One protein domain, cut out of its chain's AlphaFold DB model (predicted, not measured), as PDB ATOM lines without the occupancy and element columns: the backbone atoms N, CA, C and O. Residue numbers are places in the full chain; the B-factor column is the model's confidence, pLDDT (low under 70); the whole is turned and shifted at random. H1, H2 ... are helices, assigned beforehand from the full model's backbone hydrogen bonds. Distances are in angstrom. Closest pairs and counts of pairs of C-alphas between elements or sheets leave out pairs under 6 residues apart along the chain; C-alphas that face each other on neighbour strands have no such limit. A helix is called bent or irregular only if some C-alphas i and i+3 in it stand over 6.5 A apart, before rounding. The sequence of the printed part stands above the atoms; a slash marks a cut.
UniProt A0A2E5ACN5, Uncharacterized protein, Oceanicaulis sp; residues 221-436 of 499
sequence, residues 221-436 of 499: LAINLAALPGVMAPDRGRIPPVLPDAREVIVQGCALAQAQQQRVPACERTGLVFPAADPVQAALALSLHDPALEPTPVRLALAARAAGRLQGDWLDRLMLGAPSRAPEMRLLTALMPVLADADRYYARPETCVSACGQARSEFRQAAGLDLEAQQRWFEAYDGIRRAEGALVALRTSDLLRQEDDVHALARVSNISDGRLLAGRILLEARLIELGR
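This is residues 221 to 436 of the 499 residues of an uncharacterized protein of Oceanicaulis sp (UniProt A0A2E5ACN5). A hairpin of two helices, H3 and H4, makes the middle of an all-helix body, with one group of helices packed on H3 and another on H4. H1, H6 and H8 pack on H3, with H7 and H2 beyond H1 at one end of the longest axis; H9 and H10 pack on H4, with H11, H12 and H13 toward the other end. H5 bridges the groups, touching H3, H6 and H9, and an opening stretch with no named element, residues 221 to 245, leads into H1. The printed part has 216 residues with thirteen named helices, H1 to H13 in order, holding 140 residues, and no named strand. It is compact, with a radius of gyration of the C-alphas of 17.1 A and spans of 50 by 36 by 29 A.

The longest helix by residues, H8, residues 349 to 367, has a kink of 38 degrees near residue 356. It touches H6, residues 327 to 339, at a shallow tilt of 28 degrees, opposite ways; the closest C-alphas, of Ala 334 and Ala 359, are 4.9 A apart. With residues 356 to 360 alone H8 touches the hub, H3, residues 279 to 287, which touches five helices; the C-alphas of Leu 286 and Arg 360 are closest at 6.1 A. H1, residues 246 to 259, touches H3 at a shallow tilt of 27 degrees, opposite ways, closest at the C-alphas of Gln 252 and Ala 282, 4.9 A apart. With residues 246 to 250 alone H1 touches H7, residues 342 to 347, closest at the C-alphas of Arg 247 and Tyr 346, 4.9 A. H7 also touches H2, residues 265 to 269, closest at the C-alphas of Ala 266 and Ala 342, 5.2 A. H3 and H4, residues 295 to 306, form a helical hairpin at a shallow tilt of 16 degrees, closest at the C-alphas of Leu 284 and Leu 302, 5.6 A. H5, residues 313 to 320, touches H3 at a steep tilt of 47 degrees, with the C-alphas of Ala 283 and Met 319 closest at 6.1 A. H9, residues 371 to 388, is about perpendicular to H4 at 85 degrees and touches it, closest at the C-alphas of Pro 297 and Asp 382, 5.2 A. H10, residues 390 to 399, touches H4, closest at the C-alphas of Ala 304 and Leu 394, 5.1 A. H11, residues 405 to 416, touches H9 at a shallow tilt of 24 degrees, the same way, closest at the C-alphas of Ile 384 and Ala 410, 5.0 A. H12, residues 420 to 427, touches H10, closest at the C-alphas of Val 392 and Leu 421, 6.7 A. H13, residues 430 to 435, touches H11 about perpendicular at 85 degrees, closest at the C-alphas of Ala 408 and Gly 435, 4.1 A. H1 and H9 are apart, for instance. Every O i to N i+4 pair is within hydrogen-bond range in H1, H2, H3, H4, H5, H7, H9 and H12; the counts are 7 of 9 in H6, 12 of 15 in H8, 4 of 6 in H10, 7 of 8 in H11 and 1 of 2 in H13.

H8 is 25.0 A from first to last C-alpha, H9 25.9 A, H1 19.8 A, H6 17.7 A and H4 16.2 A. H1 begins at C-alpha 246, (113.342, 165.056, 151.415), H8 at C-alpha 349, (110.195, 162.314, 154.409), and H13 ends at C-alpha 435, (116.424, 196.723, 135.624). H6 and H8 are irregular, with C-alphas 334 and 337 7.0 A apart and C-alphas 351 and 354 7.5 A apart; H10 is irregular only just, with C-alphas 395 and 398 6.9 A apart.

The two C-alphas farthest apart, those of Pro 265 and Ile 415, are 51.7 A apart. The printed part has no cut, and no link between named helices is long. The mean pLDDT of the printed part is 93.6, and no printed residue is under 70.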
ATOM      1  N   LEU A 221     102.613 166.487 147.671       92.69
ATOM      2  CA  LEU A 221     102.331 166.141 146.279       92.69
ATOM      3  C   LEU A 221     103.511 166.494 145.368       92.69
ATOM      4  O   LEU A 221     104.208 167.483 145.585       92.69
ATOM      5  N   ALA A 222     103.729 165.692 144.328       94.56
ATOM      6  CA  ALA A 222     104.703 165.991 143.281       94.56
ATOM      7  C   ALA A 222     104.089 166.911 142.217       94.56
ATOM      8  O   ALA A 222     102.898 166.790 141.919       94.56
ATOM      9  N   ILE A 223     104.898 167.764 141.585       94.94
ATOM     10  CA  ILE A 223     104.450 168.602 140.464       94.94
ATOM     11  C   ILE A 223     105.022 168.105 139.136       94.94
ATOM     12  O   ILE A 223     106.229 167.912 138.977       94.94
ATOM     13  N   ASN A 224     104.147 167.915 138.147       92.88
ATOM     14  CA  ASN A 224     104.553 167.601 136.780       92.88
ATOM     15  C   ASN A 224     104.694 168.892 135.962       92.88
ATOM     16  O   ASN A 224     103.729 169.378 135.375       92.88
ATOM     17  N   LEU A 225     105.915 169.420 135.892       92.56
ATOM     18  CA  LEU A 225     106.214 170.655 135.158       92.56
ATOM     19  C   LEU A 225     105.940 170.541 133.649       92.56
ATOM     20  O   LEU A 225     105.607 171.537 133.013       92.56
ATOM     21  N   ALA A 226     106.018 169.335 133.072       90.62
ATOM     22  CA  ALA A 226     105.738 169.113 131.653       90.62
ATOM     23  C   ALA A 226     104.246 169.240 131.299       90.62
ATOM     24  O   ALA A 226     103.910 169.433 130.131       90.62
ATOM     25  N   ALA A 227     103.355 169.165 132.294       89.75
ATOM     26  CA  ALA A 227     101.927 169.410 132.116       89.75
ATOM     27  C   ALA A 227     101.570 170.909 132.126       89.75
ATOM     28  O   ALA A 227     100.426 171.267 131.853       89.75
ATOM     29  N   LEU A 228     102.525 171.793 132.437       91.50
ATOM     30  CA  LEU A 228     102.293 173.230 132.551       91.50
ATOM     31  C   LEU A 228     102.752 173.964 131.276       91.50
ATOM     32  O   LEU A 228     103.940 173.923 130.931       91.50
ATOM     33  N   PRO A 229     101.846 174.663 130.563       90.38
ATOM     34  CA  PRO A 229     102.190 175.392 129.346       90.38
ATOM     35  C   PRO A 229     103.309 176.419 129.561       90.38
ATOM     36  O   PRO A 229     103.269 177.241 130.475       90.38
ATOM     37  N   GLY A 230     104.327 176.375 128.699       89.00
ATOM     38  CA  GLY A 230     105.412 177.357 128.688       89.00
ATOM     39  C   GLY A 230     106.406 177.265 129.852       89.00
ATOM     40  O   GLY A 230     107.293 178.113 129.922       89.00
ATOM     41  N   VAL A 231     106.300 176.265 130.737       92.19
ATOM     42  CA  VAL A 231     107.218 176.052 131.874       92.19
ATOM     43  C   VAL A 231     108.508 175.363 131.429       92.19
ATOM     44  O   VAL A 231     109.593 175.879 131.685       92.19
ATOM     45  N   MET A 232     108.409 174.260 130.686       92.62
ATOM     46  CA  MET A 232     109.571 173.528 130.161       92.62
ATOM     47  C   MET A 232     110.359 174.359 129.145       92.62
ATOM     48  O   MET A 232     109.752 175.020 128.299       92.62
ATOM     49  N   ALA A 233     111.693 174.335 129.214       87.88
ATOM     50  CA  ALA A 233     112.539 174.899 128.162       87.88
ATOM     51  C   ALA A 233     112.327 174.148 126.824       87.88
ATOM     52  O   ALA A 233     112.072 172.942 126.861       87.88
ATOM     53  N   PRO A 234     112.427 174.821 125.656       77.94
ATOM     54  CA  PRO A 234     112.056 174.242 124.356       77.94
ATOM     55  C   PRO A 234     112.767 172.926 124.008       77.94
ATOM     56  O   PRO A 234     112.134 172.017 123.482       77.94
ATOM     57  N   ASP A 235     114.048 172.804 124.362       78.06
ATOM     58  CA  ASP A 235     114.886 171.643 124.020       78.06
ATOM     59  C   ASP A 235     114.919 170.574 125.124       78.06
ATOM     60  O   ASP A 235     115.671 169.598 125.058       78.06
ATOM     61  N   ARG A 236     114.132 170.753 126.191       78.62
ATOM     62  CA  ARG A 236     114.128 169.839 127.332       78.62
ATOM     63  C   ARG A 236     113.170 168.681 127.056       78.62
ATOM     64  O   ARG A 236     111.984 168.879 126.811       78.62
ATOM     65  N   GLY A 237     113.691 167.458 127.136       70.94
ATOM     66  CA  GLY A 237     112.882 166.240 127.067       70.94
ATOM     67  C   GLY A 237     111.945 166.074 128.270       70.94
ATOM     68  O   GLY A 237     111.851 166.932 129.151       70.94
ATOM     69  N   ARG A 238     111.259 164.927 128.334       72.25
ATOM     70  CA  ARG A 238     110.446 164.569 129.505       72.25
ATOM     71  C   ARG A 238     111.334 164.497 130.747       72.25
ATOM     72  O   ARG A 238     112.320 163.766 130.753       72.25
ATOM     73  N   ILE A 239     110.948 165.224 131.788       81.25
ATOM     74  CA  ILE A 239     111.587 165.173 133.103       81.25
ATOM     75  C   ILE A 239     110.671 164.463 134.107       81.25
ATOM     76  O   ILE A 239     109.445 164.513 133.945       81.25
ATOM     77  N   PRO A 240     111.230 163.807 135.138       82.62
ATOM     78  CA  PRO A 240     110.442 163.320 136.262       82.62
ATOM     79  C   PRO A 240     109.704 164.467 136.976       82.62
ATOM     80  O   PRO A 240     110.164 165.613 136.929       82.62
ATOM     81  N   PRO A 241     108.579 164.179 137.653       91.69
ATOM     82  CA  PRO A 241     107.935 165.137 138.544       91.69
ATOM     83  C   PRO A 241     108.893 165.617 139.638       91.69
ATOM     84  O   PRO A 241     109.669 164.823 140.166       91.69
ATOM     85  N   VAL A 242     108.799 166.897 140.000       94.50
ATOM     86  CA  VAL A 242     109.586 167.470 141.098       94.50
ATOM     87  C   VAL A 242     108.894 167.163 142.418       94.50
ATOM     88  O   VAL A 242     107.685 167.389 142.564       94.50
ATOM     89  N   LEU A 243     109.657 166.645 143.375       95.31
ATOM     90  CA  LEU A 243     109.174 166.301 144.705       95.31
ATOM     91  C   LEU A 243     109.392 167.486 145.665       95.31
ATOM     92  O   LEU A 243     110.344 168.252 145.511       95.31
ATOM     93  N   PRO A 244     108.501 167.692 146.646       93.00
ATOM     94  CA  PRO A 244     108.495 168.933 147.422       93.00
ATOM     95  C   PRO A 244     109.401 168.940 148.662       93.00
ATOM     96  O   PRO A 244     109.487 169.973 149.332       93.00
ATOM     97  N   ASP A 245     109.988 167.793 149.008       93.38
ATOM     98  CA  ASP A 245     110.569 167.495 150.319       93.38
ATOM     99  C   ASP A 245     111.829 166.611 150.214       93.38
ATOM    100  O   ASP A 245     112.455 166.513 149.156       93.38
ATOM    101  N   ALA A 246     112.189 165.944 151.317       95.44
ATOM    102  CA  ALA A 246     113.342 165.056 151.415       95.44
ATOM    103  C   ALA A 246     113.387 163.974 150.324       95.44
ATOM    104  O   ALA A 246     114.472 163.518 149.970       95.44
ATOM    105  N   ARG A 247     112.250 163.582 149.730       96.31
ATOM    106  CA  ARG A 247     112.250 162.634 148.609       96.31
ATOM    107  C   ARG A 247     113.020 163.168 147.402       96.31
ATOM    108  O   ARG A 247     113.685 162.376 146.741       96.31
ATOM    109  N   GLU A 248     112.996 164.477 147.140       96.81
ATOM    110  CA  GLU A 248     113.829 165.072 146.085       96.81
ATOM    111  C   GLU A 248     115.317 164.971 146.448       96.81
ATOM    112  O   GLU A 248     116.130 164.615 145.598       96.81
ATOM    113  N   VAL A 249     115.678 165.205 147.718       97.50
ATOM    114  CA  VAL A 249     117.061 165.044 148.206       97.50
ATOM    115  C   VAL A 249     117.550 163.617 147.966       97.50
ATOM    116  O   VAL A 249     118.661 163.427 147.474       97.50
ATOM    117  N   ILE A 250     116.711 162.615 148.253       97.56
ATOM    118  CA  ILE A 250     117.034 161.206 148.011       97.56
ATOM    119  C   ILE A 250     117.176 160.914 146.516       97.56
ATOM    120  O   ILE A 250     118.183 160.341 146.112       97.56
ATOM    121  N   VAL A 251     116.214 161.326 145.684       96.88
ATOM    122  CA  VAL A 251     116.252 161.074 144.232       96.88
ATOM    123  C   VAL A 251     117.506 161.682 143.601       96.88
ATOM    124  O   VAL A 251     118.221 160.990 142.876       96.88
ATOM    125  N   GLN A 252     117.809 162.945 143.906       97.00
ATOM    126  CA  GLN A 252     118.966 163.642 143.342       97.00
ATOM    127  C   GLN A 252     120.291 163.156 143.946       97.00
ATOM    128  O   GLN A 252     121.283 163.006 143.234       97.00
ATOM    129  N   GLY A 253     120.320 162.863 145.247       97.25
ATOM    130  CA  GLY A 253     121.510 162.357 145.929       97.25
ATOM    131  C   GLY A 253     121.882 160.936 145.502       97.25
ATOM    132  O   GLY A 253     123.054 160.668 145.243       97.25
ATOM    133  N   CYS A 254     120.905 160.040 145.337       97.50
ATOM    134  CA  CYS A 254     121.138 158.701 144.793       97.50
ATOM    135  C   CYS A 254     121.575 158.751 143.318       97.50
ATOM    136  O   CYS A 254     122.491 158.018 142.943       97.50
ATOM    137  N   ALA A 255     120.999 159.648 142.503       96.38
ATOM    138  CA  ALA A 255     121.477 159.897 141.138       96.38
ATOM    139  C   ALA A 255     122.956 160.320 141.129       96.38
ATOM    140  O   ALA A 255     123.758 159.803 140.346       96.38
ATOM    141  N   LEU A 256     123.337 161.224 142.039       96.88
ATOM    142  CA  LEU A 256     124.712 161.696 142.187       96.88
ATOM    143  C   LEU A 256     125.665 160.581 142.641       96.88
ATOM    144  O   LEU A 256     126.740 160.426 142.063       96.88
ATOM    145  N   ALA A 257     125.264 159.775 143.627       96.50
ATOM    146  CA  ALA A 257     126.034 158.621 144.091       96.50
ATOM    147  C   ALA A 257     126.276 157.614 142.957       96.50
ATOM    148  O   ALA A 257     127.407 157.169 142.751       96.50
ATOM    149  N   GLN A 258     125.235 157.319 142.167       95.38
ATOM    150  CA  GLN A 258     125.321 156.423 141.017       95.38
ATOM    151  C   GLN A 258     126.282 156.956 139.945       95.38
ATOM    152  O   GLN A 258     127.109 156.197 139.438       95.38
ATOM    153  N   ALA A 259     126.220 158.253 139.624       95.12
ATOM    154  CA  ALA A 259     127.130 158.880 138.662       95.12
ATOM    155  C   ALA A 259     128.599 158.833 139.116       95.12
ATOM    156  O   ALA A 259     129.493 158.674 138.287       95.12
ATOM    157  N   GLN A 260     128.843 158.896 140.427       95.06
ATOM    158  CA  GLN A 260     130.171 158.766 141.039       95.06
ATOM    159  C   GLN A 260     130.571 157.310 141.336       95.06
ATOM    160  O   GLN A 260     131.548 157.067 142.043       95.06
ATOM    161  N   GLN A 261     129.822 156.332 140.813       93.94
ATOM    162  CA  GLN A 261     130.059 154.896 141.005       93.94
ATOM    163  C   GLN A 261     130.093 154.461 142.483       93.94
ATOM    164  O   GLN A 261     130.677 153.430 142.825       93.94
ATOM    165  N   GLN A 262     129.443 155.217 143.371       93.44
ATOM    166  CA  GLN A 262     129.297 154.853 144.774       93.44
ATOM    167  C   GLN A 262     128.061 153.981 144.968       93.44
ATOM    168  O   GLN A 262     126.943 154.359 144.620       93.44
ATOM    169  N   ARG A 263     128.260 152.795 145.551       91.00
ATOM    170  CA  ARG A 263     127.157 151.893 145.887       91.00
ATOM    171  C   ARG A 263     126.568 152.267 147.236       91.00
ATOM    172  O   ARG A 263     127.246 152.178 148.257       91.00
ATOM    173  N   VAL A 264     125.286 152.621 147.228       95.00
ATOM    174  CA  VAL A 264     124.502 152.896 148.431       95.00
ATOM    175  C   VAL A 264     123.339 151.901 148.479       95.00
ATOM    176  O   VAL A 264     122.363 152.083 147.750       95.00
ATOM    177  N   PRO A 265     123.402 150.852 149.324       94.88
ATOM    178  CA  PRO A 265     122.382 149.799 149.348       94.88
ATOM    179  C   PRO A 265     120.954 150.316 149.570       94.88
ATOM    180  O   PRO A 265     120.004 149.783 149.007       94.88
ATOM    181  N   ALA A 266     120.789 151.377 150.364       94.69
ATOM    182  CA  ALA A 266     119.486 151.990 150.602       94.69
ATOM    183  C   ALA A 266     118.888 152.640 149.342       94.69
ATOM    184  O   ALA A 266     117.679 152.551 149.145       94.69
ATOM    185  N   CYS A 267     119.711 153.213 148.453       94.62
ATOM    186  CA  CYS A 267     119.249 153.738 147.166       94.62
ATOM    187  C   CYS A 267     118.702 152.619 146.268       94.62
ATOM    188  O   CYS A 267     117.651 152.791 145.659       94.62
ATOM    189  N   GLU A 268     119.354 151.451 146.229       92.00
ATOM    190  CA  GLU A 268     118.883 150.293 145.450       92.00
ATOM    191  C   GLU A 268     117.541 149.761 145.978       92.00
ATOM    192  O   GLU A 268     116.643 149.447 145.195       92.00
ATOM    193  N   ARG A 269     117.358 149.737 147.308       93.38
ATOM    194  CA  ARG A 269     116.099 149.309 147.947       93.38
ATOM    195  C   ARG A 269     114.905 150.212 147.639       93.38
ATOM    196  O   ARG A 269     113.773 149.751 147.771       93.38
ATOM    197  N   THR A 270     115.120 151.459 147.211       88.44
ATOM    198  CA  THR A 270     114.012 152.344 146.803       88.44
ATOM    199  C   THR A 270     113.287 151.849 145.548       88.44
ATOM    200  O   THR A 270     112.123 152.189 145.348       88.44
ATOM    201  N   GLY A 271     113.958 151.067 144.691       85.94
ATOM    202  CA  GLY A 271     113.410 150.604 143.411       85.94
ATOM    203  C   GLY A 271     113.148 151.721 142.391       85.94
ATOM    204  O   GLY A 271     112.446 151.494 141.406       85.94
ATOM    205  N   LEU A 272     113.675 152.927 142.622       87.81
ATOM    206  CA  LEU A 272     113.460 154.084 141.758       87.81
ATOM    207  C   LEU A 272     114.406 154.075 140.556       87.81
ATOM    208  O   LEU A 272     115.556 153.649 140.639       87.81
ATOM    209  N   VAL A 273     113.927 154.624 139.441       86.75
ATOM    210  CA  VAL A 273     114.786 155.005 138.315       86.75
ATOM    211  C   VAL A 273     115.210 156.450 138.528       86.75
ATOM    212  O   VAL A 273     114.371 157.353 138.546       86.75
ATOM    213  N   PHE A 274     116.510 156.663 138.707       89.81
ATOM    214  CA  PHE A 274     117.055 157.986 138.974       89.81
ATOM    215  C   PHE A 274     117.225 158.809 137.687       89.81
ATOM    216  O   PHE A 274     117.522 158.248 136.628       89.81
ATOM    217  N   PRO A 275     117.030 160.141 137.752       90.19
ATOM    218  CA  PRO A 275     117.350 161.031 136.643       90.19
ATOM    219  C   PRO A 275     118.862 161.089 136.387       90.19
ATOM    220  O   PRO A 275     119.670 160.562 137.151       90.19
ATOM    221  N   ALA A 276     119.256 161.783 135.316       90.81
ATOM    222  CA  ALA A 276     120.652 162.170 135.137       90.81
ATOM    223  C   ALA A 276     121.117 163.018 136.333       90.81
ATOM    224  O   ALA A 276     120.391 163.909 136.776       90.81
ATOM    225  N   ALA A 277     122.319 162.739 136.839       93.25
ATOM    226  CA  ALA A 277     122.866 163.448 137.986       93.25
ATOM    227  C   ALA A 277     123.050 164.942 137.683       93.25
ATOM    228  O   ALA A 277     123.725 165.312 136.722       93.25
ATOM    229  N   ASP A 278     122.486 165.786 138.544       94.62
ATOM    230  CA  ASP A 278     122.681 167.233 138.527       94.62
ATOM    231  C   ASP A 278     123.060 167.694 139.947       94.62
ATOM    232  O   ASP A 278     122.194 167.765 140.827       94.62
ATOM    233  N   PRO A 279     124.349 167.991 140.212       95.94
ATOM    234  CA  PRO A 279     124.796 168.368 141.551       95.94
ATOM    235  C   PRO A 279     124.145 169.669 142.030       95.94
ATOM    236  O   PRO A 279     123.918 169.833 143.227       95.94
ATOM    237  N   VAL A 280     123.781 170.578 141.120       96.75
ATOM    238  CA  VAL A 280     123.079 171.815 141.476       96.75
ATOM    239  C   VAL A 280     121.649 171.512 141.901       96.75
ATOM    240  O   VAL A 280     121.186 172.062 142.898       96.75
ATOM    241  N   GLN A 281     120.956 170.613 141.198       96.38
ATOM    242  CA  GLN A 281     119.613 170.188 141.594       96.38
ATOM    243  C   GLN A 281     119.634 169.472 142.955       96.38
ATOM    244  O   GLN A 281     118.792 169.761 143.805       96.38
ATOM    245  N   ALA A 282     120.637 168.623 143.211       97.44
ATOM    246  CA  ALA A 282     120.852 167.999 144.519       97.44
ATOM    247  C   ALA A 282     121.126 169.034 145.630       97.44
ATOM    248  O   ALA A 282     120.550 168.946 146.714       97.44
ATOM    249  N   ALA A 283     121.954 170.048 145.358       97.69
ATOM    250  CA  ALA A 283     122.232 171.128 146.305       97.69
ATOM    251  C   ALA A 283     120.998 172.007 146.578       97.69
ATOM    252  O   ALA A 283     120.763 172.393 147.724       97.69
ATOM    253  N   LEU A 284     120.185 172.301 145.556       97.75
ATOM    254  CA  LEU A 284     118.911 173.018 145.699       97.75
ATOM    255  C   LEU A 284     117.910 172.213 146.531       97.75
ATOM    256  O   LEU A 284     117.308 172.766 147.449       97.75
ATOM    257  N   ALA A 285     117.781 170.908 146.274       97.75
ATOM    258  CA  ALA A 285     116.931 170.025 147.066       97.75
ATOM    259  C   ALA A 285     117.374 170.000 148.538       97.75
ATOM    260  O   ALA A 285     116.552 170.170 149.434       97.75
ATOM    261  N   LEU A 286     118.679 169.869 148.801       97.75
ATOM    262  CA  LEU A 286     119.227 169.911 150.162       97.75
ATOM    263  C   LEU A 286     118.995 171.273 150.843       97.75
ATOM    264  O   LEU A 286     118.789 171.335 152.054       97.75
ATOM    265  N   SER A 287     118.985 172.363 150.072       97.06
ATOM    266  CA  SER A 287     118.750 173.723 150.576       97.06
ATOM    267  C   SER A 287     117.316 173.958 151.061       97.06
ATOM    268  O   SER A 287     117.099 174.893 151.824       97.06
ATOM    269  N   LEU A 288     116.350 173.092 150.717       95.75
ATOM    270  CA  LEU A 288     115.000 173.116 151.309       95.75
ATOM    271  C   LEU A 288     115.011 172.852 152.823       95.75
ATOM    272  O   LEU A 288     114.035 173.153 153.507       95.75
ATOM    273  N   HIS A 289     116.102 172.281 153.337       95.62
ATOM    274  CA  HIS A 289     116.312 171.985 154.751       95.62
ATOM    275  C   HIS A 289     117.283 172.969 155.425       95.62
ATOM    276  O   HIS A 289     117.768 172.698 156.525       95.62
ATOM    277  N   ASP A 290     117.592 174.100 154.779       94.75
ATOM    278  CA  ASP A 290     118.373 175.176 155.386       94.75
ATOM    279  C   ASP A 290     117.451 176.116 156.181       94.75
ATOM    280  O   ASP A 290     116.617 176.789 155.576       94.75
ATOM    281  N   PRO A 291     117.591 176.226 157.515       92.31
ATOM    282  CA  PRO A 291     116.753 177.122 158.314       92.31
ATOM    283  C   PRO A 291     116.987 178.606 158.004       92.31
ATOM    284  O   PRO A 291     116.205 179.445 158.442       92.31
ATOM    285  N   ALA A 292     118.067 178.948 157.298       92.88
ATOM    286  CA  ALA A 292     118.369 180.321 156.924       92.88
ATOM    287  C   ALA A 292     117.686 180.753 155.613       92.88
ATOM    288  O   ALA A 292     117.791 181.925 155.251       92.88
ATOM    289  N   LEU A 293     117.050 179.826 154.886       95.25
ATOM    290  CA  LEU A 293     116.423 180.075 153.592       95.25
ATOM    291  C   LEU A 293     114.923 179.786 153.653       95.25
ATOM    292  O   LEU A 293     114.481 178.786 154.212       95.25
ATOM    293  N   GLU A 294     114.137 180.638 153.002       95.50
ATOM    294  CA  GLU A 294     112.712 180.387 152.816       95.50
ATOM    295  C   GLU A 294     112.496 179.224 151.823       95.50
ATOM    296  O   GLU A 294     113.030 179.264 150.708       95.50
ATOM    297  N   PRO A 295     111.681 178.200 152.152       94.81
ATOM    298  CA  PRO A 295     111.518 177.026 151.290       94.81
ATOM    299  C   PRO A 295     110.905 177.335 149.918       94.81
ATOM    300  O   PRO A 295     111.216 176.669 148.931       94.81
ATOM    301  N   THR A 296     110.025 178.338 149.842       96.12
ATOM    302  CA  THR A 296     109.285 178.699 148.621       96.12
ATOM    303  C   THR A 296     110.208 179.098 147.457       96.12
ATOM    304  O   THR A 296     110.144 178.448 146.409       96.12
ATOM    305  N   PRO A 297     111.089 180.115 147.582       97.06
ATOM    306  CA  PRO A 297     112.002 180.485 146.497       97.06
ATOM    307  C   PRO A 297     113.025 179.390 146.169       97.06
ATOM    308  O   PRO A 297     113.416 179.257 145.008       97.06
ATOM    309  N   VAL A 298     113.414 178.559 147.141       97.31
ATOM    310  CA  VAL A 298     114.289 177.400 146.894       97.31
ATOM    311  C   VAL A 298     113.575 176.355 146.033       97.31
ATOM    312  O   VAL A 298     114.119 175.919 145.017       97.31
ATOM    313  N   ARG A 299     112.326 176.002 146.366       97.06
ATOM    314  CA  ARG A 299     111.494 175.073 145.580       97.06
ATOM    315  C   ARG A 299     111.237 175.600 144.170       97.06
ATOM    316  O   ARG A 299     111.246 174.841 143.201       97.06
ATOM    317  N   LEU A 300     111.054 176.910 144.044       97.25
ATOM    318  CA  LEU A 300     110.916 177.579 142.759       97.25
ATOM    319  C   LEU A 300     112.198 177.487 141.915       97.25
ATOM    320  O   LEU A 300     112.124 177.233 140.713       97.25
ATOM    321  N   ALA A 301     113.372 177.673 142.520       97.56
ATOM    322  CA  ALA A 301     114.656 177.571 141.826       97.56
ATOM    323  C   ALA A 301     114.967 176.122 141.427       97.56
ATOM    324  O   ALA A 301     115.412 175.875 140.307       97.56
ATOM    325  N   LEU A 302     114.646 175.165 142.303       97.38
ATOM    326  CA  LEU A 302     114.687 173.730 142.027       97.38
ATOM    327  C   LEU A 302     113.834 173.381 140.796       97.38
ATOM    328  O   LEU A 302     114.330 172.763 139.855       97.38
ATOM    329  N   ALA A 303     112.578 173.836 140.758       96.56
ATOM    330  CA  ALA A 303     111.691 173.616 139.619       96.56
ATOM    331  C   ALA A 303     112.194 174.309 138.340       96.56
ATOM    332  O   ALA A 303     112.135 173.722 137.259       96.56
ATOM    333  N   ALA A 304     112.738 175.525 138.446       96.69
ATOM    334  CA  ALA A 304     113.328 176.234 137.311       96.69
ATOM    335  C   ALA A 304     114.554 175.498 136.746       96.69
ATOM    336  O   ALA A 304     114.690 175.380 135.526       96.69
ATOM    337  N   ARG A 305     115.421 174.946 137.608       96.00
ATOM    338  CA  ARG A 305     116.561 174.113 137.200       96.00
ATOM    339  C   ARG A 305     116.090 172.829 136.520       96.00
ATOM    340  O   ARG A 305     116.537 172.539 135.411       96.00
ATOM    341  N   ALA A 306     115.127 172.122 137.117       95.06
ATOM    342  CA  ALA A 306     114.548 170.903 136.552       95.06
ATOM    343  C   ALA A 306     113.940 171.150 135.156       95.06
ATOM    344  O   ALA A 306     114.211 170.403 134.209       95.06
ATOM    345  N   ALA A 307     113.200 172.255 135.000       94.38
ATOM    346  CA  ALA A 307     112.610 172.697 133.736       94.38
ATOM    347  C   ALA A 307     113.638 173.157 132.682       94.38
ATOM    348  O   ALA A 307     113.256 173.441 131.545       94.38
ATOM    349  N   GLY A 308     114.926 173.253 133.033       93.88
ATOM    350  CA  GLY A 308     115.983 173.764 132.160       93.88
ATOM    351  C   GLY A 308     115.957 175.284 131.981       93.88
ATOM    352  O   GLY A 308     116.571 175.794 131.048       93.88
ATOM    353  N   ARG A 309     115.250 176.013 132.850       94.38
ATOM    354  CA  ARG A 309     115.111 177.476 132.813       94.38
ATOM    355  C   ARG A 309     116.154 178.196 133.664       94.38
ATOM    356  O   ARG A 309     116.309 179.386 133.492       94.38
ATOM    357  N   LEU A 310     116.863 177.520 134.566       94.94
ATOM    358  CA  LEU A 310     117.863 178.151 135.434       94.94
ATOM    359  C   LEU A 310     119.219 177.452 135.287       94.94
ATOM    360  O   LEU A 310     119.385 176.310 135.722       94.94
ATOM    361  N   GLN A 311     120.177 178.104 134.622       91.81
ATOM    362  CA  GLN A 311     121.472 177.513 134.265       91.81
ATOM    363  C   GLN A 311     122.612 178.545 134.286       91.81
ATOM    364  O   GLN A 311     122.374 179.747 134.167       91.81
ATOM    365  N   GLY A 312     123.852 178.059 134.392       89.94
ATOM    366  CA  GLY A 312     125.080 178.842 134.237       89.94
ATOM    367  C   GLY A 312     126.054 178.709 135.409       89.94
ATOM    368  O   GLY A 312     125.649 178.473 136.542       89.94
ATOM    369  N   ASP A 313     127.338 178.948 135.143       91.44
ATOM    370  CA  ASP A 313     128.445 178.792 136.106       91.44
ATOM    371  C   ASP A 313     128.307 179.662 137.369       91.44
ATOM    372  O   ASP A 313     128.946 179.428 138.397       91.44
ATOM    373  N   TRP A 314     127.514 180.735 137.301       92.88
ATOM    374  CA  TRP A 314     127.196 181.561 138.465       92.88
ATOM    375  C   TRP A 314     126.326 180.796 139.472       92.88
ATOM    376  O   TRP A 314     126.560 180.910 140.671       92.88
ATOM    377  N   LEU A 315     125.379 179.981 138.997       94.81
ATOM    378  CA  LEU A 315     124.502 179.175 139.839       94.81
ATOM    379  C   LEU A 315     125.286 178.030 140.475       94.81
ATOM    380  O   LEU A 315     125.114 177.752 141.658       94.81
ATOM    381  N   ASP A 316     126.189 177.413 139.714       93.19
ATOM    382  CA  ASP A 316     127.093 176.383 140.217       93.19
ATOM    383  C   ASP A 316     127.947 176.939 141.362       93.19
ATOM    384  O   ASP A 316     128.045 176.316 142.415       93.19
ATOM    385  N   ARG A 317     128.493 178.155 141.221       92.81
ATOM    386  CA  ARG A 317     129.215 178.832 142.311       92.81
ATOM    387  C   ARG A 317     128.316 179.173 143.496       92.81
ATOM    388  O   ARG A 317     128.722 178.958 144.636       92.81
ATOM    389  N   LEU A 318     127.103 179.664 143.239       94.62
ATOM    390  CA  LEU A 318     126.141 180.006 144.288       94.62
ATOM    391  C   LEU A 318     125.733 178.769 145.100       94.62
ATOM    392  O   LEU A 318     125.610 178.856 146.318       94.62
ATOM    393  N   MET A 319     125.540 177.616 144.452       95.69
ATOM    394  CA  MET A 319     125.009 176.404 145.087       95.69
ATOM    395  C   MET A 319     126.083 175.419 145.557       95.69
ATOM    396  O   MET A 319     125.865 174.720 146.545       95.69
ATOM    397  N   LEU A 320     127.229 175.354 144.877       94.81
ATOM    398  CA  LEU A 320     128.312 174.398 145.146       94.81
ATOM    399  C   LEU A 320     129.580 175.038 145.730       94.81
ATOM    400  O   LEU A 320     130.503 174.323 146.138       94.81
ATOM    401  N   GLY A 321     129.617 176.369 145.808       91.00
ATOM    402  CA  GLY A 321     130.694 177.141 146.415       91.00
ATOM    403  C   GLY A 321     131.867 177.401 145.482       91.00
ATOM    404  O   GLY A 321     131.759 177.336 144.256       91.00
ATOM    405  N   ALA A 322     133.017 177.724 146.076       81.69
ATOM    406  CA  ALA A 322     134.214 178.063 145.317       81.69
ATOM    407  C   ALA A 322     134.624 176.913 144.370       81.69
ATOM    408  O   ALA A 322     134.556 175.739 144.777       81.69
ATOM    409  N   PRO A 323     135.083 177.234 143.140       77.94
ATOM    410  CA  PRO A 323     135.510 176.232 142.174       77.94
ATOM    411  C   PRO A 323     136.640 175.397 142.777       77.94
ATOM    412  O   PRO A 323     137.702 175.905 143.134       77.94
ATOM    413  N   SER A 324     136.387 174.101 142.929       77.88
ATOM    414  CA  SER A 324     137.340 173.120 143.441       77.88
ATOM    415  C   SER A 324     137.477 171.979 142.440       77.88
ATOM    416  O   SER A 324     136.740 171.910 141.460       77.88
ATOM    417  N   ARG A 325     138.429 171.068 142.665       72.38
ATOM    418  CA  ARG A 325     138.642 169.929 141.759       72.38
ATOM    419  C   ARG A 325     137.480 168.921 141.741       72.38
ATOM    420  O   ARG A 325     137.454 168.111 140.827       72.38
ATOM    421  N   ALA A 326     136.575 168.944 142.727       83.62
ATOM    422  CA  ALA A 326     135.439 168.016 142.816       83.62
ATOM    423  C   ALA A 326     134.323 168.555 143.746       83.62
ATOM    424  O   ALA A 326     134.141 168.048 144.862       83.62
ATOM    425  N   PRO A 327     133.595 169.618 143.357       86.94
ATOM    426  CA  PRO A 327     132.520 170.180 144.174       86.94
ATOM    427  C   PRO A 327     131.407 169.162 144.456       86.94
ATOM    428  O   PRO A 327     130.918 169.096 145.585       86.94
ATOM    429  N   GLU A 328     131.075 168.311 143.485       91.31
ATOM    430  CA  GLU A 328     130.074 167.259 143.633       91.31
ATOM    431  C   GLU A 328     130.447 166.198 144.673       91.31
ATOM    432  O   GLU A 328     129.569 165.699 145.371       91.31
ATOM    433  N   MET A 329     131.737 165.894 144.854       92.75
ATOM    434  CA  MET A 329     132.166 164.920 145.862       92.75
ATOM    435  C   MET A 329     131.987 165.453 147.282       92.75
ATOM    436  O   MET A 329     131.647 164.687 148.183       92.75
ATOM    437  N   ARG A 330     132.165 166.764 147.498       94.06
ATOM    438  CA  ARG A 330     131.877 167.399 148.798       94.06
ATOM    439  C   ARG A 330     130.390 167.323 149.128       94.06
ATOM    440  O   ARG A 330     130.038 166.977 150.252       94.06
ATOM    441  N   LEU A 331     129.541 167.608 148.139       96.69
ATOM    442  CA  LEU A 331     128.095 167.469 148.276       96.69
ATOM    443  C   LEU A 331     127.711 166.021 148.581       96.69
ATOM    444  O   LEU A 331     126.998 165.773 149.548       96.69
ATOM    445  N   LEU A 332     128.230 165.065 147.806       96.69
ATOM    446  CA  LEU A 332     127.954 163.648 148.016       96.69
ATOM    447  C   LEU A 332     128.395 163.193 149.412       96.69
ATOM    448  O   LEU A 332     127.630 162.526 150.094       96.69
ATOM    449  N   THR A 333     129.582 163.609 149.865       96.44
ATOM    450  CA  THR A 333     130.115 163.266 151.195       96.44
ATOM    451  C   THR A 333     129.176 163.733 152.304       96.44
ATOM    452  O   THR A 333     128.852 162.952 153.193       96.44
ATOM    453  N   ALA A 334     128.686 164.971 152.217       97.12
ATOM    454  CA  ALA A 334     127.721 165.508 153.173       97.12
ATOM    455  C   ALA A 334     126.353 164.804 153.091       97.12
ATOM    456  O   ALA A 334     125.653 164.693 154.092       97.12
ATOM    457  N   LEU A 335     125.969 164.300 151.914       98.00
ATOM    458  CA  LEU A 335     124.728 163.549 151.718       98.00
ATOM    459  C   LEU A 335     124.818 162.088 152.179       98.00
ATOM    460  O   LEU A 335     123.778 161.506 152.471       98.00
ATOM    461  N   MET A 336     126.005 161.482 152.279       97.38
ATOM    462  CA  MET A 336     126.151 160.054 152.609       97.38
ATOM    463  C   MET A 336     125.384 159.603 153.866       97.38
ATOM    464  O   MET A 336     124.736 158.557 153.789       97.38
ATOM    465  N   PRO A 337     125.371 160.352 154.989       96.31
ATOM    466  CA  PRO A 337     124.567 159.985 156.157       96.31
ATOM    467  C   PRO A 337     123.060 159.958 155.872       96.31
ATOM    468  O   PRO A 337     122.345 159.115 156.401       96.31
ATOM    469  N   VAL A 338     122.573 160.853 155.008       97.62
ATOM    470  CA  VAL A 338     121.169 160.875 154.569       97.62
ATOM    471  C   VAL A 338     120.889 159.700 153.633       97.62
ATOM    472  O   VAL A 338     119.879 159.014 153.772       97.62
ATOM    473  N   LEU A 339     121.801 159.431 152.695       97.75
ATOM    474  CA  LEU A 339     121.637 158.370 151.703       97.75
ATOM    475  C   LEU A 339     121.757 156.965 152.305       97.75
ATOM    476  O   LEU A 339     121.175 156.031 151.759       97.75
ATOM    477  N   ALA A 340     122.450 156.802 153.435       97.00
ATOM    478  CA  ALA A 340     122.526 155.532 154.160       97.00
ATOM    479  C   ALA A 340     121.143 155.003 154.592       97.00
ATOM    480  O   ALA A 340     120.944 153.789 154.620       97.00
ATOM    481  N   ASP A 341     120.193 155.909 154.839       97.06
ATOM    482  CA  ASP A 341     118.802 155.628 155.214       97.06
ATOM    483  C   ASP A 341     117.804 156.090 154.124       97.06
ATOM    484  O   ASP A 341     116.646 156.415 154.407       97.06
ATOM    485  N   ALA A 342     118.241 156.136 152.857       96.69
ATOM    486  CA  ALA A 342     117.457 156.650 151.730       96.69
ATOM    487  C   ALA A 342     116.066 156.007 151.584       96.69
ATOM    488  O   ALA A 342     115.090 156.715 151.347       96.69
ATOM    489  N   ASP A 343     115.951 154.688 151.750       96.12
ATOM    490  CA  ASP A 343     114.679 153.963 151.665       96.12
ATOM    491  C   ASP A 343     113.701 154.376 152.768       96.12
ATOM    492  O   ASP A 343     112.508 154.572 152.517       96.12
ATOM    493  N   ARG A 344     114.216 154.598 153.981       96.50
ATOM    494  CA  ARG A 344     113.424 155.089 155.109       96.50
ATOM    495  C   ARG A 344     112.965 156.527 154.888       96.50
ATOM    496  O   ARG A 344     111.777 156.803 155.056       96.50
ATOM    497  N   TYR A 345     113.872 157.430 154.514       96.19
ATOM    498  CA  TYR A 345     113.530 158.839 154.304       96.19
ATOM    499  C   TYR A 345     112.644 159.048 153.080       96.19
ATOM    500  O   TYR A 345     111.792 159.931 153.099       96.19
ATOM    501  N   TYR A 346     112.763 158.214 152.046       95.50
ATOM    502  CA  TYR A 346     111.846 158.273 150.915       95.50
ATOM    503  C   TYR A 346     110.413 157.883 151.315       95.50
ATOM    504  O   TYR A 346     109.453 158.527 150.895       95.50
ATOM    505  N   ALA A 347     110.260 156.857 152.161       94.62
ATOM    506  CA  ALA A 347     108.956 156.406 152.647       94.62
ATOM    507  C   ALA A 347     108.340 157.331 153.716       94.62
ATOM    508  O   ALA A 347     107.118 157.376 153.849       94.62
ATOM    509  N   ARG A 348     109.176 158.028 154.499       95.19
ATOM    510  CA  ARG A 348     108.785 158.918 155.609       95.19
ATOM    511  C   ARG A 348     109.616 160.211 155.590       95.19
ATOM    512  O   ARG A 348     110.527 160.359 156.420       95.19
ATOM    513  N   PRO A 349     109.361 161.129 154.638       94.62
ATOM    514  CA  PRO A 349     110.195 162.314 154.409       94.62
ATOM    515  C   PRO A 349     110.292 163.250 155.617       94.62
ATOM    516  O   PRO A 349     111.336 163.868 155.834       94.62
ATOM    517  N   GLU A 350     109.258 163.312 156.454       93.44
ATOM    518  CA  GLU A 350     109.229 164.093 157.691       93.44
ATOM    519  C   GLU A 350     110.327 163.693 158.686       93.44
ATOM    520  O   GLU A 350     110.768 164.507 159.497       93.44
ATOM    521  N   THR A 351     110.826 162.456 158.605       95.06
ATOM    522  CA  THR A 351     111.893 161.974 159.491       95.06
ATOM    523  C   THR A 351     113.295 162.408 159.059       95.06
ATOM    524  O   THR A 351     114.221 162.284 159.858       95.06
ATOM    525  N   CYS A 352     113.472 162.978 157.855       95.88
ATOM    526  CA  CYS A 352     114.791 163.442 157.407       95.88
ATOM    527  C   CYS A 352     115.205 164.782 158.015       95.88
ATOM    528  O   CYS A 352     116.385 165.101 157.978       95.88
ATOM    529  N   VAL A 353     114.287 165.583 158.575       92.81
ATOM    530  CA  VAL A 353     114.531 167.007 158.898       92.81
ATOM    531  C   VAL A 353     115.871 167.251 159.609       92.81
ATOM    532  O   VAL A 353     116.644 168.100 159.168       92.81
ATOM    533  N   SER A 354     116.191 166.468 160.646       94.88
ATOM    534  CA  SER A 354     117.464 166.591 161.372       94.88
ATOM    535  C   SER A 354     118.678 166.163 160.538       94.88
ATOM    536  O   SER A 354     119.681 166.869 160.521       94.88
ATOM    537  N   ALA A 355     118.606 165.017 159.853       97.19
ATOM    538  CA  ALA A 355     119.715 164.476 159.066       97.19
ATOM    539  C   ALA A 355     119.994 165.334 157.822       97.19
ATOM    540  O   ALA A 355     121.134 165.707 157.561       97.19
ATOM    541  N   CYS A 356     118.940 165.714 157.101       97.38
ATOM    542  CA  CYS A 356     118.980 166.643 155.980       97.38
ATOM    543  C   CYS A 356     119.533 168.020 156.414       97.38
ATOM    544  O   CYS A 356     120.397 168.577 155.736       97.38
ATOM    545  N   GLY A 357     119.104 168.554 157.566       97.00
ATOM    546  CA  GLY A 357     119.628 169.811 158.115       97.00
ATOM    547  C   GLY A 357     121.111 169.732 158.502       97.00
ATOM    548  O   GLY A 357     121.884 170.648 158.208       97.00
ATOM    549  N   GLN A 358     121.543 168.616 159.098       97.31
ATOM    550  CA  GLN A 358     122.951 168.380 159.413       97.31
ATOM    551  C   GLN A 358     123.798 168.283 158.137       97.31
ATOM    552  O   GLN A 358     124.767 169.032 158.008       97.31
ATOM    553  N   ALA A 359     123.388 167.461 157.166       97.81
ATOM    554  CA  ALA A 359     124.043 167.340 155.863       97.81
ATOM    555  C   ALA A 359     124.168 168.701 155.162       97.81
ATOM    556  O   ALA A 359     125.223 169.052 154.631       97.81
ATOM    557  N   ARG A 360     123.115 169.524 155.221       97.06
ATOM    558  CA  ARG A 360     123.132 170.892 154.693       97.06
ATOM    559  C   ARG A 360     124.185 171.759 155.384       97.06
ATOM    560  O   ARG A 360     124.922 172.478 154.705       97.06
ATOM    561  N   SER A 361     124.264 171.693 156.712       95.38
ATOM    562  CA  SER A 361     125.223 172.470 157.505       95.38
ATOM    563  C   SER A 361     126.678 172.064 157.241       95.38
ATOM    564  O   SER A 361     127.527 172.941 157.062       95.38
ATOM    565  N   GLU A 362     126.945 170.760 157.132       95.81
ATOM    566  CA  GLU A 362     128.260 170.197 156.819       95.81
ATOM    567  C   GLU A 362     128.687 170.579 155.402       95.81
ATOM    568  O   GLU A 362     129.788 171.098 155.198       95.81
ATOM    569  N   PHE A 363     127.786 170.418 154.426       96.00
ATOM    570  CA  PHE A 363     128.043 170.820 153.048       96.00
ATOM    571  C   PHE A 363     128.377 172.307 152.955       96.00
ATOM    572  O   PHE A 363     129.358 172.678 152.313       96.00
ATOM    573  N   ARG A 364     127.607 173.166 153.633       92.88
ATOM    574  CA  ARG A 364     127.840 174.615 153.647       92.88
ATOM    575  C   ARG A 364     129.245 174.964 154.136       92.88
ATOM    576  O   ARG A 364     129.922 175.768 153.497       92.88
ATOM    577  N   GLN A 365     129.677 174.357 155.242       92.00
ATOM    578  CA  GLN A 365     131.009 174.585 155.809       92.00
ATOM    579  C   GLN A 365     132.113 174.086 154.868       92.00
ATOM    580  O   GLN A 365     133.062 174.817 154.595       92.00
ATOM    581  N   ALA A 366     131.971 172.878 154.317       91.94
ATOM    582  CA  ALA A 366     132.967 172.278 153.430       91.94
ATOM    583  C   ALA A 366     133.058 172.961 152.050       91.94
ATOM    584  O   ALA A 366     134.122 172.994 151.420       91.94
ATOM    585  N   ALA A 367     131.939 173.482 151.545       91.94
ATOM    586  CA  ALA A 367     131.866 174.172 150.264       91.94
ATOM    587  C   ALA A 367     132.302 175.644 150.346       91.94
ATOM    588  O   ALA A 367     132.689 176.211 149.321       91.94
ATOM    589  N   GLY A 368     132.287 176.241 151.546       91.06
ATOM    590  CA  GLY A 368     132.570 177.663 151.743       91.06
ATOM    591  C   GLY A 368     131.510 178.546 151.086       91.06
ATOM    592  O   GLY A 368     131.857 179.488 150.378       91.06
ATOM    593  N   LEU A 369     130.230 178.190 151.243       91.75
ATOM    594  CA  LEU A 369     129.130 178.937 150.623       91.75
ATOM    595  C   LEU A 369     128.958 180.304 151.284       91.75
ATOM    596  O   LEU A 369     128.960 180.412 152.513       91.75
ATOM    597  N   ASP A 370     128.728 181.319 150.458       91.38
ATOM    598  CA  ASP A 370     128.324 182.643 150.914       91.38
ATOM    599  C   ASP A 370     126.822 182.637 151.234       91.38
ATOM    600  O   ASP A 370     125.968 182.709 150.347       91.38
ATOM    601  N   LEU A 371     126.502 182.499 152.523       90.50
ATOM    602  CA  LEU A 371     125.120 182.446 152.998       90.50
ATOM    603  C   LEU A 371     124.372 183.754 152.728       90.50
ATOM    604  O   LEU A 371     123.189 183.720 152.402       90.50
ATOM    605  N   GLU A 372     125.057 184.891 152.843       93.12
ATOM    606  CA  GLU A 372     124.445 186.200 152.640       93.12
ATOM    607  C   GLU A 372     124.115 186.409 151.160       93.12
ATOM    608  O   GLU A 372     123.041 186.911 150.829       93.12
ATOM    609  N   ALA A 373     124.997 185.984 150.251       92.12
ATOM    610  CA  ALA A 373     124.700 185.969 148.819       92.12
ATOM    611  C   ALA A 373     123.516 185.046 148.488       92.12
ATOM    612  O   ALA A 373     122.596 185.464 147.784       92.12
ATOM    613  N   GLN A 374     123.482 183.826 149.044       95.12
ATOM    614  CA  GLN A 374     122.357 182.901 148.849       95.12
ATOM    615  C   GLN A 374     121.032 183.503 149.334       95.12
ATOM    616  O   GLN A 374     120.059 183.520 148.581       95.12
ATOM    617  N   GLN A 375     120.999 184.038 150.556       96.38
ATOM    618  CA  GLN A 375     119.811 184.678 151.126       96.38
ATOM    619  C   GLN A 375     119.332 185.843 150.262       96.38
ATOM    620  O   GLN A 375     118.182 185.840 149.827       96.38
ATOM    621  N   ARG A 376     120.224 186.782 149.918       96.38
ATOM    622  CA  ARG A 376     119.878 187.933 149.070       96.38
ATOM    623  C   ARG A 376     119.344 187.506 147.704       96.38
ATOM    624  O   ARG A 376     118.389 188.111 147.209       96.38
ATOM    625  N   TRP A 377     119.925 186.468 147.103       97.44
ATOM    626  CA  TRP A 377     119.471 185.948 145.817       97.44
ATOM    627  C   TRP A 377     118.067 185.335 145.921       97.44
ATOM    628  O   TRP A 377     117.177 185.710 145.152       97.44
ATOM    629  N   PHE A 378     117.829 184.450 146.896       98.12
ATOM    630  CA  PHE A 378     116.522 183.805 147.084       98.12
ATOM    631  C   PHE A 378     115.432 184.797 147.513       98.12
ATOM    632  O   PHE A 378     114.299 184.679 147.049       98.12
ATOM    633  N   GLU A 379     115.758 185.805 148.322       97.69
ATOM    634  CA  GLU A 379     114.834 186.887 148.687       97.69
ATOM    635  C   GLU A 379     114.419 187.724 147.472       97.69
ATOM    636  O   GLU A 379     113.239 188.050 147.302       97.69
ATOM    637  N   ALA A 380     115.372 188.060 146.597       97.62
ATOM    638  CA  ALA A 380     115.083 188.781 145.361       97.62
ATOM    639  C   ALA A 380     114.256 187.932 144.389       97.62
ATOM    640  O   ALA A 380     113.324 188.444 143.765       97.62
ATOM    641  N   TYR A 381     114.552 186.635 144.307       98.12
ATOM    642  CA  TYR A 381     113.788 185.694 143.498       98.12
ATOM    643  C   TYR A 381     112.351 185.523 144.019       98.12
ATOM    644  O   TYR A 381     111.400 185.536 143.235       98.12
ATOM    645  N   ASP A 382     112.162 185.483 145.344       97.81
ATOM    646  CA  ASP A 382     110.835 185.513 145.971       97.81
ATOM    647  C   ASP A 382     110.095 186.835 145.712       97.81
ATOM    648  O   ASP A 382     108.871 186.857 145.589       97.81
ATOM    649  N   GLY A 383     110.825 187.946 145.586       97.44
ATOM    650  CA  GLY A 383     110.280 189.233 145.153       97.44
ATOM    651  C   GLY A 383     109.557 189.144 143.805       97.44
ATOM    652  O   GLY A 383     108.427 189.615 143.696       97.44
ATOM    653  N   ILE A 384     110.152 188.457 142.822       97.94
ATOM    654  CA  ILE A 384     109.538 188.249 141.498       97.94
ATOM    655  C   ILE A 384     108.258 187.420 141.628       97.94
ATOM    656  O   ILE A 384     107.222 187.789 141.076       97.94
ATOM    657  N   ARG A 385     108.300 186.332 142.409       97.12
ATOM    658  CA  ARG A 385     107.121 185.499 142.682       97.12
ATOM    659  C   ARG A 385     105.992 186.304 143.324       97.12
ATOM    660  O   ARG A 385     104.838 186.136 142.945       97.12
ATOM    661  N   ARG A 386     106.294 187.150 144.311       96.50
ATOM    662  CA  ARG A 386     105.278 187.971 144.989       96.50
ATOM    663  C   ARG A 386     104.650 189.009 144.063       96.50
ATOM    664  O   ARG A 386     103.472 189.304 144.236       96.50
ATOM    665  N   ALA A 387     105.416 189.539 143.114       95.75
ATOM    666  CA  ALA A 387     104.926 190.524 142.157       95.75
ATOM    667  C   ALA A 387     104.089 189.897 141.026       95.75
ATOM    668  O   ALA A 387     103.057 190.448 140.658       95.75
ATOM    669  N   GLU A 388     104.516 188.753 140.479       95.31
ATOM    670  CA  GLU A 388     103.986 188.231 139.205       95.31
ATOM    671  C   GLU A 388     103.494 186.770 139.259       95.31
ATOM    672  O   GLU A 388     102.910 186.289 138.292       95.31
ATOM    673  N   GLY A 389     103.708 186.050 140.363       95.94
ATOM    674  CA  GLY A 389     103.384 184.625 140.510       95.94
ATOM    675  C   GLY A 389     104.591 183.693 140.344       95.94
ATOM    676  O   GLY A 389     105.625 184.049 139.771       95.94
ATOM    677  N   ALA A 390     104.479 182.473 140.868       96.94
ATOM    678  CA  ALA A 390     105.531 181.460 140.855       96.94
ATOM    679  C   ALA A 390     105.811 180.946 139.448       96.94
ATOM    680  O   ALA A 390     106.970 180.863 139.046       96.94
ATOM    681  N   LEU A 391     104.783 180.651 138.653       96.31
ATOM    682  CA  LEU A 391     105.010 180.130 137.308       96.31
ATOM    683  C   LEU A 391     105.587 181.203 136.384       96.31
ATOM    684  O   LEU A 391     106.413 180.878 135.532       96.31
ATOM    685  N   VAL A 392     105.223 182.475 136.569       97.00
ATOM    686  CA  VAL A 392     105.863 183.586 135.851       97.00
ATOM    687  C   VAL A 392     107.332 183.704 136.248       97.00
ATOM    688  O   VAL A 392     108.188 183.714 135.362       97.00
ATOM    689  N   ALA A 393     107.631 183.706 137.550       97.44
ATOM    690  CA  ALA A 393     108.997 183.771 138.056       97.44
ATOM    691  C   ALA A 393     109.865 182.632 137.491       97.44
ATOM    692  O   ALA A 393     110.877 182.921 136.854       97.44
ATOM    693  N   LEU A 394     109.408 181.372 137.595       96.44
ATOM    694  CA  LEU A 394     110.065 180.180 137.031       96.44
ATOM    695  C   LEU A 394     110.362 180.353 135.545       96.44
ATOM    696  O   LEU A 394     111.454 180.054 135.059       96.44
ATOM    697  N   ARG A 395     109.359 180.822 134.802       95.31
ATOM    698  CA  ARG A 395     109.461 181.004 133.362       95.31
ATOM    699  C   ARG A 395     110.534 182.033 133.038       95.31
ATOM    700  O   ARG A 395     111.332 181.753 132.154       95.31
ATOM    701  N   THR A 396     110.580 183.162 133.740       96.69
ATOM    702  CA  THR A 396     111.543 184.254 133.507       96.69
ATOM    703  C   THR A 396     112.970 183.975 133.985       96.69
ATOM    704  O   THR A 396     113.869 184.757 133.684       96.69
ATOM    705  N   SER A 397     113.205 182.865 134.688       96.31
ATOM    706  CA  SER A 397     114.524 182.499 135.220       96.31
ATOM    707  C   SER A 397     115.585 182.250 134.152       96.31
ATOM    708  O   SER A 397     116.772 182.323 134.453       96.31
ATOM    709  N   ASP A 398     115.182 182.015 132.903       94.06
ATOM    710  CA  ASP A 398     116.099 181.828 131.773       94.06
ATOM    711  C   ASP A 398     116.812 183.114 131.353       94.06
ATOM    712  O   ASP A 398     117.819 183.073 130.645       94.06
ATOM    713  N   LEU A 399     116.312 184.259 131.815       95.00
ATOM    714  CA  LEU A 399     116.975 185.544 131.660       95.00
ATOM    715  C   LEU A 399     118.140 185.728 132.645       95.00
ATOM    716  O   LEU A 399     118.957 186.623 132.443       95.00
ATOM    717  N   LEU A 400     118.229 184.906 133.699       95.44
ATOM    718  CA  LEU A 400     119.246 185.023 134.744       95.44
ATOM    719  C   LEU A 400     120.561 184.390 134.277       95.44
ATOM    720  O   LEU A 400     120.750 183.175 134.340       95.44
ATOM    721  N   ARG A 401     121.483 185.228 133.800       92.56
ATOM    722  CA  ARG A 401     122.804 184.809 133.300       92.56
ATOM    723  C   ARG A 401     123.927 185.105 134.290       92.56
ATOM    724  O   ARG A 401     125.042 184.614 134.112       92.56
ATOM    725  N   GLN A 402     123.653 185.932 135.291       92.81
ATOM    726  CA  GLN A 402     124.567 186.374 136.337       92.81
ATOM    727  C   GLN A 402     123.821 186.447 137.675       92.81
ATOM    728  O   GLN A 402     122.603 186.609 137.704       92.81
ATOM    729  N   GLU A 403     124.562 186.385 138.783       90.81
ATOM    730  CA  GLU A 403     124.002 186.465 140.141       90.81
ATOM    731  C   GLU A 403     123.149 187.731 140.342       90.81
ATOM    732  O   GLU A 403     122.013 187.646 140.801       90.81
ATOM    733  N   ASP A 404     123.639 188.889 139.886       91.38
ATOM    734  CA  ASP A 404     122.959 190.184 140.033       91.38
ATOM    735  C   ASP A 404     121.703 190.352 139.157       91.38
ATOM    736  O   ASP A 404     120.905 191.274 139.380       91.38
ATOM    737  N   ASP A 405     121.496 189.484 138.159       95.06
ATOM    738  CA  ASP A 405     120.361 189.602 137.236       95.06
ATOM    739  C   ASP A 405     119.026 189.420 137.964       95.06
ATOM    740  O   ASP A 405     118.036 190.053 137.587       95.06
ATOM    741  N   VAL A 406     119.000 188.645 139.056       96.62
ATOM    742  CA  VAL A 406     117.783 188.437 139.853       96.62
ATOM    743  C   VAL A 406     117.287 189.746 140.460       96.62
ATOM    744  O   VAL A 406     116.091 190.022 140.460       96.62
ATOM    745  N   HIS A 407     118.201 190.615 140.900       95.69
ATOM    746  CA  HIS A 407     117.850 191.906 141.480       95.69
ATOM    747  C   HIS A 407     117.350 192.881 140.412       95.69
ATOM    748  O   HIS A 407     116.461 193.693 140.675       95.69
ATOM    749  N   ALA A 408     117.914 192.820 139.203       95.00
ATOM    750  CA  ALA A 408     117.424 193.596 138.071       95.00
ATOM    751  C   ALA A 408     116.018 193.146 137.657       95.00
ATOM    752  O   ALA A 408     115.133 193.991 137.515       95.00
ATOM    753  N   LEU A 409     115.797 191.836 137.548       96.94
ATOM    754  CA  LEU A 409     114.499 191.267 137.212       96.94
ATOM    755  C   LEU A 409     113.453 191.556 138.295       96.94
ATOM    756  O   LEU A 409     112.352 191.978 137.960       96.94
ATOM    757  N   ALA A 410     113.808 191.445 139.579       96.94
ATOM    758  CA  ALA A 410     112.930 191.794 140.698       96.94
ATOM    759  C   ALA A 410     112.461 193.257 140.631       96.94
ATOM    760  O   ALA A 410     111.272 193.542 140.784       96.94
ATOM    761  N   ARG A 411     113.364 194.198 140.316       95.38
ATOM    762  CA  ARG A 411     112.996 195.613 140.129       95.38
ATOM    763  C   ARG A 411     112.015 195.820 138.980       95.38
ATOM    764  O   ARG A 411     111.111 196.638 139.119       95.38
ATOM    765  N   VAL A 412     112.191 195.104 137.870       96.00
ATOM    766  CA  VAL A 412     111.266 195.174 136.729       96.00
ATOM    767  C   VAL A 412     109.926 194.521 137.073       96.00
ATOM    768  O   VAL A 412     108.891 195.101 136.772       96.00
ATOM    769  N   SER A 413     109.933 193.382 137.773       96.50
ATOM    770  CA  SER A 413     108.712 192.677 138.183       96.50
ATOM    771  C   SER A 413     107.796 193.535 139.063       96.50
ATOM    772  O   SER A 413     106.585 193.543 138.889       96.50
ATOM    773  N   ASN A 414     108.376 194.367 139.933       94.94
ATOM    774  CA  ASN A 414     107.615 195.273 140.798       94.94
ATOM    775  C   ASN A 414     106.894 196.405 140.045       94.94
ATOM    776  O   ASN A 414     106.087 197.103 140.651       94.94
ATOM    777  N   ILE A 415     107.217 196.639 138.768       94.00
ATOM    778  CA  ILE A 415     106.598 197.688 137.938       94.00
ATOM    779  C   ILE A 415     105.914 197.136 136.683       94.00
ATOM    780  O   ILE A 415     105.357 197.900 135.888       94.00
ATOM    781  N   SER A 416     105.967 195.820 136.456       92.06
ATOM    782  CA  SER A 416     105.376 195.214 135.267       92.06
ATOM    783  C   SER A 416     103.867 195.035 135.372       92.06
ATOM    784  O   SER A 416     103.243 194.953 134.321       92.06
ATOM    785  N   ASP A 417     103.265 195.040 136.563       90.12
ATOM    786  CA  ASP A 417     101.816 194.883 136.793       90.12
ATOM    787  C   ASP A 417     101.186 193.728 135.979       90.12
ATOM    788  O   ASP A 417     100.218 193.919 135.236       90.12
ATOM    789  N   GLY A 418     101.776 192.532 136.036       91.62
ATOM    790  CA  GLY A 418     101.320 191.354 135.290       91.62
ATOM    791  C   GLY A 418     101.844 191.274 133.852       91.62
ATOM    792  O   GLY A 418     101.516 190.341 133.119       91.62
ATOM    793  N   ARG A 419     102.641 192.245 133.387       95.12
ATOM    794  CA  ARG A 419     103.162 192.312 132.004       95.12
ATOM    795  C   ARG A 419     104.536 191.652 131.841       95.12
ATOM    796  O   ARG A 419     105.151 191.807 130.782       95.12
ATOM    797  N   LEU A 420     105.054 190.949 132.855       96.56
ATOM    798  CA  LEU A 420     106.441 190.474 132.826       96.56
ATOM    799  C   LEU A 420     106.690 189.426 131.731       96.56
ATOM    800  O   LEU A 420     107.718 189.488 131.059       96.56
ATOM    801  N   LEU A 421     105.752 188.499 131.490       96.44
ATOM    802  CA  LEU A 421     105.891 187.507 130.413       96.44
ATOM    803  C   LEU A 421     105.830 188.143 129.022       96.44
ATOM    804  O   LEU A 421     106.617 187.760 128.156       96.44
ATOM    805  N   ALA A 422     104.945 189.120 128.807       96.25
ATOM    806  CA  ALA A 422     104.926 189.889 127.562       96.25
ATOM    807  C   ALA A 422     106.265 190.618 127.354       96.25
ATOM    808  O   ALA A 422     106.854 190.542 126.277       96.25
ATOM    809  N   GLY A 423     106.801 191.243 128.409       95.81
ATOM    810  CA  GLY A 423     108.119 191.876 128.369       95.81
ATOM    811  C   GLY A 423     109.255 190.902 128.096       95.81
ATOM    812  O   GLY A 423     110.117 191.203 127.281       95.81
ATOM    813  N   ARG A 424     109.233 189.706 128.683       95.56
ATOM    814  CA  ARG A 424     110.205 188.658 128.363       95.56
ATOM    815  C   ARG A 424     110.175 188.276 126.884       95.56
ATOM    816  O   ARG A 424     111.238 188.113 126.300       95.56
ATOM    817  N   ILE A 425     108.989 188.109 126.299       94.56
ATOM    818  CA  ILE A 425     108.836 187.672 124.901       94.56
ATOM    819  C   ILE A 425     109.278 188.765 123.923       94.56
ATOM    820  O   ILE A 425     109.893 188.459 122.910       94.56
ATOM    821  N   LEU A 426     108.985 190.032 124.223       94.19
ATOM    822  CA  LEU A 426     109.286 191.147 123.320       94.19
ATOM    823  C   LEU A 426     110.699 191.716 123.497       94.19
ATOM    824  O   LEU A 426     111.301 192.175 122.532       94.19
ATOM    825  N   LEU A 427     111.218 191.735 124.728       93.88
ATOM    826  CA  LEU A 427     112.483 192.394 125.075       93.88
ATOM    827  C   LEU A 427     113.633 191.413 125.304       93.88
ATOM    828  O   LEU A 427     114.793 191.823 125.244       93.88
ATOM    829  N   GLU A 428     113.334 190.146 125.594       92.75
ATOM    830  CA  GLU A 428     114.325 189.109 125.883       92.75
ATOM    831  C   GLU A 428     115.372 189.585 126.915       92.75
ATOM    832  O   GLU A 428     115.025 190.043 128.007       92.75
ATOM    833  N   ALA A 429     116.665 189.528 126.575       89.62
ATOM    834  CA  ALA A 429     117.762 189.959 127.439       89.62
ATOM    835  C   ALA A 429     117.722 191.463 127.783       89.62
ATOM    836  O   ALA A 429     118.170 191.847 128.867       89.62
ATOM    837  N   ARG A 430     117.131 192.313 126.924       90.94
ATOM    838  CA  ARG A 430     116.992 193.758 127.197       90.94
ATOM    839  C   ARG A 430     116.133 194.015 128.441       90.94
ATOM    840  O   ARG A 430     116.297 195.050 129.084       90.94
ATOM    841  N   LEU A 431     115.265 193.075 128.832       93.44
ATOM    842  CA  LEU A 431     114.459 193.177 130.054       93.44
ATOM    843  C   LEU A 431     115.336 193.319 131.309       93.44
ATOM    844  O   LEU A 431     115.078 194.171 132.158       93.44
ATOM    845  N   ILE A 432     116.408 192.529 131.401       93.38
ATOM    846  CA  ILE A 432     117.357 192.585 132.520       93.38
ATOM    847  C   ILE A 432     118.138 193.899 132.496       93.38
ATOM    848  O   ILE A 432     118.329 194.540 133.531       93.38
ATOM    849  N   GLU A 433     118.548 194.352 131.311       90.94
ATOM    850  CA  GLU A 433     119.290 195.603 131.145       90.94
ATOM    851  C   GLU A 433     118.501 196.833 131.610       90.94
ATOM    852  O   GLU A 433     119.087 197.772 132.156       90.94
ATOM    853  N   LEU A 434     117.170 196.826 131.457       89.38
ATOM    854  CA  LEU A 434     116.307 197.886 131.981       89.38
ATOM    855  C   LEU A 434     116.412 197.994 133.502       89.38
ATOM    856  O   LEU A 434     116.558 199.100 134.035       89.38
ATOM    857  N   GLY A 435     116.370 196.842 134.173       85.38
ATOM    858  CA  GLY A 435     116.424 196.723 135.624       85.38
ATOM    859  C   GLY A 435     117.802 196.992 136.219       85.38
ATOM    860  O   GLY A 435     117.893 197.253 137.418       85.38
ATOM    861  N   ARG A 436     118.889 196.950 135.439       87.81
ATOM    862  CA  ARG A 436     120.234 197.264 135.944       87.81
ATOM    863  C   ARG A 436     120.327 198.748 136.308       87.81
ATOM    864  O   ARG A 436     120.062 199.634 135.494       87.81
TER     865      ARG A 436